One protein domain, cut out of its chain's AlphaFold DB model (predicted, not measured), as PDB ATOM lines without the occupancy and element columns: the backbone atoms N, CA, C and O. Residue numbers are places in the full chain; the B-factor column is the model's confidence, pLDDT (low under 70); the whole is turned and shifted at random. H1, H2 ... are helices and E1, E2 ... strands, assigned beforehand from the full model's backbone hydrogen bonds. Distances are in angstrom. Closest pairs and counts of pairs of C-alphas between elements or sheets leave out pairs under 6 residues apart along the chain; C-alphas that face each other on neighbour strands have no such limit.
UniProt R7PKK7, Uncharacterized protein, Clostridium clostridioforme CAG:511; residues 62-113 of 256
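AT A GLANCE: This is residues 62 to 113 of the 256 residues of an uncharacterized protein of Clostridium clostridioforme CAG:511 (UniProt R7PKK7). One long helix, H1, covers one face of a small sheet of three strands, E1, E2 and E3, and the other face is bare. The helix makes the long axis of the domain. The printed part has 52 residues, with three named strands and then one named helix along the chain; the sheet has the order E1, E2, E3, antiparallel throughout, and the class is mixed, helices and strands. The whole is compact, with a radius of gyration of the C-alphas of 10.6 A, yet elongated in outline, spanning 34 by 20 by 14 A.

IN THESE COORDINATES: E1 is residues 67 to 69, 7.1 A long, with C-alpha 67 at (-13.137, -39.512, -48.553). E2 is residues 74 to 77, 10.3 A long. E3 is residues 80 to 84, 12.0 A long. H1 is residues 93 to 112, 29.0 A long, with C-alpha 112 at (-25.949, -29.287, -39.255).

HOW THE PARTS SIT: The strands form a meander, each the antiparallel neighbour of the one before. The hairpin E1 and E2, at 159 degrees, has N 68 and O 76 within hydrogen-bond range at 2.9 A. The hairpin E2 and E3, at 140 degrees, has N 75 and O 83 within range at 2.8 A. H1 is on the sheet, in two layers, a helix on one face, at a height over the sheet of 9.4 A. It lies over E2 and E3, and runs along the strands, only just, at 29 degrees to E3 on the local plane. The closest C-alphas of E2 and H1, those of Phe 77 and Cys 106, are 7.0 A apart. E3 and H1 are near each other, with 6 pairs of C-alphas within 10 A. In H1 every O i to N i+4 pair is within hydrogen-bond range.

THE WHOLE: The two C-alphas farthest apart, those of Phe 88 and Ile 112, are 33.7 A apart. The printed part has no cut and no long link. Mean pLDDT of the printed part is 95.0, and no printed residue is under 70.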
ATOM      1  N   LEU A  62     -10.982 -46.088 -50.753       94.94
ATOM      2  CA  LEU A  62     -11.798 -47.312 -50.674       94.94
ATOM      3  C   LEU A  62     -13.168 -47.194 -51.369       94.94
ATOM      4  O   LEU A  62     -14.117 -47.872 -50.971       94.94
ATOM      5  N   ASP A  63     -13.275 -46.365 -52.412       95.31
ATOM      6  CA  ASP A  63     -14.519 -46.037 -53.125       95.31
ATOM      7  C   ASP A  63     -15.600 -45.371 -52.251       95.31
ATOM      8  O   ASP A  63     -16.786 -45.457 -52.568       95.31
ATOM      9  N   VAL A  64     -15.221 -44.728 -51.141       96.88
ATOM     10  CA  VAL A  64     -16.155 -43.987 -50.281       96.88
ATOM     11  C   VAL A  64     -16.140 -42.512 -50.676       96.88
ATOM     12  O   VAL A  64     -15.129 -41.824 -50.539       96.88
ATOM     13  N   GLU A  65     -17.259 -42.022 -51.213       96.25
ATOM     14  CA  GLU A  65     -17.362 -40.673 -51.779       96.25
ATOM     15  C   GLU A  65     -16.940 -39.586 -50.776       96.25
ATOM     16  O   GLU A  65     -17.214 -39.684 -49.582       96.25
ATOM     17  N   PHE A  66     -16.276 -38.536 -51.272       96.69
ATOM     18  CA  PHE A  66     -15.709 -37.421 -50.493       96.69
ATOM     19  C   PHE A  66     -14.572 -37.777 -49.533       96.69
ATOM     20  O   PHE A  66     -13.979 -36.859 -48.960       96.69
ATOM     21  N   MET A  67     -14.232 -39.059 -49.397       97.75
ATOM     22  CA  MET A  67     -13.137 -39.512 -48.553       97.75
ATOM     23  C   MET A  67     -11.851 -39.615 -49.365       97.75
ATOM     24  O   MET A  67     -11.823 -40.189 -50.452       97.75
ATOM     25  N   THR A  68     -10.759 -39.084 -48.828       96.31
ATOM     26  CA  THR A  68      -9.412 -39.266 -49.382       96.31
ATOM     27  C   THR A  68      -8.437 -39.625 -48.270       96.31
ATOM     28  O   THR A  68      -8.729 -39.435 -47.089       96.31
ATOM     29  N   ARG A  69      -7.276 -40.163 -48.643       95.25
ATOM     30  CA  ARG A  69      -6.202 -40.496 -47.711       95.25
ATOM     31  C   ARG A  69      -4.860 -40.068 -48.285       95.25
ATOM     32  O   ARG A  69      -4.636 -40.198 -49.489       95.25
ATOM     33  N   ASP A  70      -3.984 -39.553 -47.434       93.62
ATOM     34  CA  ASP A  70      -2.610 -39.224 -47.815       93.62
ATOM     35  C   ASP A  70      -1.618 -40.362 -47.514       93.62
ATOM     36  O   ASP A  70      -1.978 -41.453 -47.059       93.62
ATOM     37  N   HIS A  71      -0.345 -40.117 -47.826       92.25
ATOM     38  CA  HIS A  71       0.733 -41.093 -47.649       92.25
ATOM     39  C   HIS A  71       1.096 -41.328 -46.178       92.25
ATOM     40  O   HIS A  71       1.548 -42.420 -45.834       92.25
ATOM     41  N   ASP A  72       0.845 -40.344 -45.311       93.12
ATOM     42  CA  ASP A  72       1.085 -40.435 -43.866       93.12
ATOM     43  C   ASP A  72      -0.046 -41.171 -43.138       93.12
ATOM     44  O   ASP A  72       0.117 -41.625 -42.003       93.12
ATOM     45  N   GLY A  73      -1.178 -41.352 -43.813       94.19
ATOM     46  CA  GLY A  73      -2.332 -42.107 -43.358       94.19
ATOM     47  C   GLY A  73      -3.457 -41.265 -42.787       94.19
ATOM     48  O   GLY A  73      -4.413 -41.829 -42.258       94.19
ATOM     49  N   PHE A  74      -3.387 -39.942 -42.917       96.12
ATOM     50  CA  PHE A  74      -4.498 -39.075 -42.558       96.12
ATOM     51  C   PHE A  74      -5.634 -39.226 -43.563       96.12
ATOM     52  O   PHE A  74      -5.422 -39.296 -44.775       96.12
ATOM     53  N   VAL A  75      -6.845 -39.289 -43.026       96.94
ATOM     54  CA  VAL A  75      -8.097 -39.411 -43.764       96.94
ATOM     55  C   VAL A  75      -8.788 -38.057 -43.765       96.94
ATOM     56  O   VAL A  75      -8.899 -37.405 -42.721       96.94
ATOM     57  N   TYR A  76      -9.277 -37.651 -44.932       96.81
ATOM     58  CA  TYR A  76      -9.907 -36.357 -45.151       96.81
ATOM     59  C   TYR A  76     -11.309 -36.526 -45.724       96.81
ATOM     60  O   TYR A  76     -11.505 -37.320 -46.645       96.81
ATOM     61  N   PHE A  77     -12.246 -35.721 -45.234       97.62
ATOM     62  CA  PHE A  77     -13.550 -35.479 -45.841       97.62
ATOM     63  C   PHE A  77     -13.538 -34.079 -46.458       97.62
ATOM     64  O   PHE A  77     -13.376 -33.101 -45.728       97.62
ATOM     65  N   LYS A  78     -13.670 -33.968 -47.788       95.00
ATOM     66  CA  LYS A  78     -13.632 -32.677 -48.520       95.00
ATOM     67  C   LYS A  78     -12.508 -31.744 -48.026       95.00
ATOM     68  O   LYS A  78     -12.763 -30.641 -47.550       95.00
ATOM     69  N   ASP A  79     -11.271 -32.233 -48.066       91.88
ATOM     70  CA  ASP A  79     -10.052 -31.529 -47.625       91.88
ATOM     71  C   ASP A  79      -9.942 -31.241 -46.111       91.88
ATOM     72  O   ASP A  79      -8.923 -30.725 -45.650       91.88
ATOM     73  N   THR A  80     -10.936 -31.621 -45.305       94.94
ATOM     74  CA  THR A  80     -10.877 -31.527 -43.840       94.94
ATOM     75  C   THR A  80     -10.376 -32.839 -43.259       94.94
ATOM     76  O   THR A  80     -10.990 -33.881 -43.470       94.94
ATOM     77  N   GLN A  81      -9.273 -32.807 -42.511       96.12
ATOM     78  CA  GLN A  81      -8.757 -33.988 -41.820       96.12
ATOM     79  C   GLN A  81      -9.748 -34.445 -40.739       96.12
ATOM     80  O   GLN A  81     -10.114 -33.660 -39.863       96.12
ATOM     81  N   VAL A  82     -10.146 -35.717 -40.777       97.31
ATOM     82  CA  VAL A  82     -11.175 -36.280 -39.886       97.31
ATOM     83  C   VAL A  82     -10.737 -37.528 -39.127       97.31
ATOM     84  O   VAL A  82     -11.380 -37.849 -38.135       97.31
ATOM     85  N   GLU A  83      -9.671 -38.218 -39.549       96.50
ATOM     86  CA  GLU A  83      -9.138 -39.405 -38.857       96.50
ATOM     87  C   GLU A  83      -7.706 -39.749 -39.326       96.50
ATOM     88  O   GLU A  83      -7.166 -39.107 -40.230       96.50
ATOM     89  N   HIS A  84      -7.075 -40.755 -38.720       95.88
ATOM     90  CA  HIS A  84      -5.817 -41.359 -39.157       95.88
ATOM     91  C   HIS A  84      -5.900 -42.891 -39.175       95.88
ATOM     92  O   HIS A  84      -6.236 -43.525 -38.177       95.88
ATOM     93  N   TYR A  85      -5.594 -43.501 -40.322       95.12
ATOM     94  CA  TYR A  85      -5.634 -44.950 -40.523       95.12
ATOM     95  C   TYR A  85      -4.221 -45.508 -40.704       95.12
ATOM     96  O   TYR A  85      -3.497 -45.156 -41.646       95.12
ATOM     97  N   SER A  86      -3.854 -46.459 -39.841       90.50
ATOM     98  CA  SER A  86      -2.574 -47.166 -39.942       90.50
ATOM     99  C   SER A  86      -2.431 -47.910 -41.277       90.50
ATOM    100  O   SER A  86      -3.377 -48.527 -41.765       90.50
ATOM    101  N   ASN A  87      -1.225 -47.895 -41.855       85.38
ATOM    102  CA  ASN A  87      -0.954 -48.474 -43.180       85.38
ATOM    103  C   ASN A  87      -1.323 -49.964 -43.300       85.38
ATOM    104  O   ASN A  87      -1.756 -50.392 -44.364       85.38
ATOM    105  N   PHE A  88      -1.170 -50.746 -42.226       84.25
ATOM    106  CA  PHE A  88      -1.461 -52.186 -42.230       84.25
ATOM    107  C   PHE A  88      -2.959 -52.501 -42.263       84.25
ATOM    108  O   PHE A  88      -3.347 -53.577 -42.702       84.25
ATOM    109  N   TRP A  89      -3.795 -51.573 -41.796       87.75
ATOM    110  CA  TRP A  89      -5.243 -51.751 -41.738       87.75
ATOM    111  C   TRP A  89      -5.985 -50.977 -42.828       87.75
ATOM    112  O   TRP A  89      -7.051 -51.396 -43.248       87.75
ATOM    113  N   ALA A  90      -5.411 -49.888 -43.334       91.88
ATOM    114  CA  ALA A  90      -6.034 -48.932 -44.250       91.88
ATOM    115  C   ALA A  90      -6.629 -49.508 -45.557       91.88
ATOM    116  O   ALA A  90      -7.261 -48.771 -46.304       91.88
ATOM    117  N   TYR A  91      -6.435 -50.780 -45.883       90.12
ATOM    118  CA  TYR A  91      -6.960 -51.375 -47.115       90.12
ATOM    119  C   TYR A  91      -7.842 -52.599 -46.868       90.12
ATOM    120  O   TYR A  91      -8.123 -53.336 -47.806       90.12
ATOM    121  N   THR A  92      -8.276 -52.807 -45.623       90.50
ATOM    122  CA  THR A  92      -9.173 -53.905 -45.261       90.50
ATOM    123  C   THR A  92     -10.646 -53.541 -45.499       90.50
ATOM    124  O   THR A  92     -11.025 -52.365 -45.535       90.50
ATOM    125  N   LEU A  93     -11.512 -54.543 -45.622       91.19
ATOM    126  CA  LEU A  93     -12.970 -54.420 -45.591       91.19
ATOM    127  C   LEU A  93     -13.453 -53.780 -44.289       91.19
ATOM    128  O   LEU A  93     -14.393 -52.986 -44.320       91.19
ATOM    129  N   ASP A  94     -12.795 -54.066 -43.164       88.94
ATOM    130  CA  ASP A  94     -13.080 -53.400 -41.888       88.94
ATOM    131  C   ASP A  94     -12.747 -51.899 -41.940       88.94
ATOM    132  O   ASP A  94     -13.566 -51.069 -41.547       88.94
ATOM    133  N   ALA A  95     -11.605 -51.519 -42.526       93.38
ATOM    134  CA  ALA A  95     -11.286 -50.113 -42.768       93.38
ATOM    135  C   ALA A  95     -12.303 -49.459 -43.699       93.38
ATOM    136  O   ALA A  95     -12.713 -48.331 -43.442       93.38
ATOM    137  N   LYS A  96     -12.778 -50.166 -44.731       95.44
ATOM    138  CA  LYS A  96     -13.850 -49.665 -45.599       95.44
ATOM    139  C   LYS A  96     -15.154 -49.460 -44.826       95.44
ATOM    140  O   LYS A  96     -15.776 -48.417 -44.975       95.44
ATOM    141  N   ALA A  97     -15.551 -50.408 -43.978       93.56
ATOM    142  CA  ALA A  97     -16.751 -50.286 -43.153       93.56
ATOM    143  C   ALA A  97     -16.643 -49.126 -42.146       93.56
ATOM    144  O   ALA A  97     -17.590 -48.352 -41.993       93.56
ATOM    145  N   SER A  98     -15.481 -48.973 -41.506       95.19
ATOM    146  CA  SER A  98     -15.181 -47.843 -40.624       95.19
ATOM    147  C   SER A  98     -15.217 -46.512 -41.381       95.19
ATOM    148  O   SER A  98     -15.817 -45.549 -40.903       95.19
ATOM    149  N   LEU A  99     -14.659 -46.474 -42.595       97.56
ATOM    150  CA  LEU A  99     -14.617 -45.285 -43.439       97.56
ATOM    151  C   LEU A  99     -16.012 -44.865 -43.907       97.56
ATOM    152  O   LEU A  99     -16.318 -43.676 -43.885       97.56
ATOM    153  N   THR A 100     -16.872 -45.818 -44.278       97.69
ATOM    154  CA  THR A 100     -18.275 -45.539 -44.618       97.69
ATOM    155  C   THR A 100     -19.019 -44.941 -43.424       97.69
ATOM    156  O   THR A 100     -19.661 -43.902 -43.561       97.69
ATOM    157  N   LYS A 101     -18.872 -45.516 -42.222       97.25
ATOM    158  CA  LYS A 101     -19.465 -44.934 -41.006       97.25
ATOM    159  C   LYS A 101     -18.939 -43.521 -40.741       97.25
ATOM    160  O   LYS A 101     -19.720 -42.620 -40.440       97.25
ATOM    161  N   LEU A 102     -17.631 -43.308 -40.879       98.12
ATOM    162  CA  LEU A 102     -17.012 -41.994 -40.720       98.12
ATOM    163  C   LEU A 102     -17.568 -40.979 -41.731       98.12
ATOM    164  O   LEU A 102     -17.836 -39.837 -41.363       98.12
ATOM    165  N   GLN A 103     -17.785 -41.389 -42.982       98.25
ATOM    166  CA  GLN A 103     -18.387 -40.550 -44.017       98.25
ATOM    167  C   GLN A 103     -19.817 -40.130 -43.644       98.25
ATOM    168  O   GLN A 103     -20.131 -38.945 -43.730       98.25
ATOM    169  N   HIS A 104     -20.656 -41.055 -43.171       98.50
ATOM    170  CA  HIS A 104     -22.015 -40.741 -42.713       98.50
ATOM    171  C   HIS A 104     -22.000 -39.714 -41.572       98.50
ATOM    172  O   HIS A 104     -22.718 -38.714 -41.610       98.50
ATOM    173  N   GLN A 105     -21.104 -39.893 -40.596       98.38
ATOM    174  CA  GLN A 105     -20.914 -38.925 -39.511       98.38
ATOM    175  C   GLN A 105     -20.483 -37.550 -40.041       98.38
ATOM    176  O   GLN A 105     -20.995 -36.528 -39.586       98.38
ATOM    177  N   CYS A 106     -19.571 -37.504 -41.018       98.44
ATOM    178  CA  CYS A 106     -19.151 -36.253 -41.654       98.44
ATOM    179  C   CYS A 106     -20.309 -35.560 -42.378       98.44
ATOM    180  O   CYS A 106     -20.499 -34.363 -42.188       98.44
ATOM    181  N   LEU A 107     -21.085 -36.298 -43.177       98.25
ATOM    182  CA  LEU A 107     -22.233 -35.774 -43.923       98.25
ATOM    183  C   LEU A 107     -23.306 -35.219 -42.981       98.25
ATOM    184  O   LEU A 107     -23.801 -34.112 -43.194       98.25
ATOM    185  N   PHE A 108     -23.616 -35.944 -41.905       98.38
ATOM    186  CA  PHE A 108     -24.546 -35.484 -40.879       98.38
ATOM    187  C   PHE A 108     -24.056 -34.189 -40.211       98.38
ATOM    188  O   PHE A 108     -24.792 -33.200 -40.153       98.38
ATOM    189  N   LEU A 109     -22.800 -34.161 -39.747       98.38
ATOM    190  CA  LEU A 109     -22.214 -32.990 -39.087       98.38
ATOM    191  C   LEU A 109     -22.093 -31.786 -40.027       98.38
ATOM    192  O   LEU A 109     -22.329 -30.658 -39.600       98.38
ATOM    193  N   GLU A 110     -21.748 -32.008 -41.296       97.94
ATOM    194  CA  GLU A 110     -21.747 -30.976 -42.334       97.94
ATOM    195  C   GLU A 110     -23.158 -30.404 -42.524       97.94
ATOM    196  O   GLU A 110     -23.326 -29.183 -42.530       97.94
ATOM    197  N   GLY A 111     -24.178 -31.265 -42.595       97.56
ATOM    198  CA  GLY A 111     -25.577 -30.869 -42.756       97.56
ATOM    199  C   GLY A 111     -26.108 -29.974 -41.633       97.56
ATOM    200  O   GLY A 111     -26.950 -29.110 -41.886       97.56
ATOM    201  N   ILE A 112     -25.588 -30.126 -40.411       97.44
ATOM    202  CA  ILE A 112     -25.949 -29.287 -39.255       97.44
ATOM    203  C   ILE A 112     -24.924 -28.181 -38.943       97.44
ATOM    204  O   ILE A 112     -25.131 -27.410 -38.008       97.44
ATOM    205  N   GLY A 113     -23.836 -28.075 -39.714       96.75
ATOM    206  CA  GLY A 113     -22.798 -27.053 -39.541       96.75
ATOM    207  C   GLY A 113     -21.872 -27.253 -38.333       96.75
ATOM    208  O   GLY A 113     -21.325 -26.279 -37.821       96.75
TER     209      GLY A 113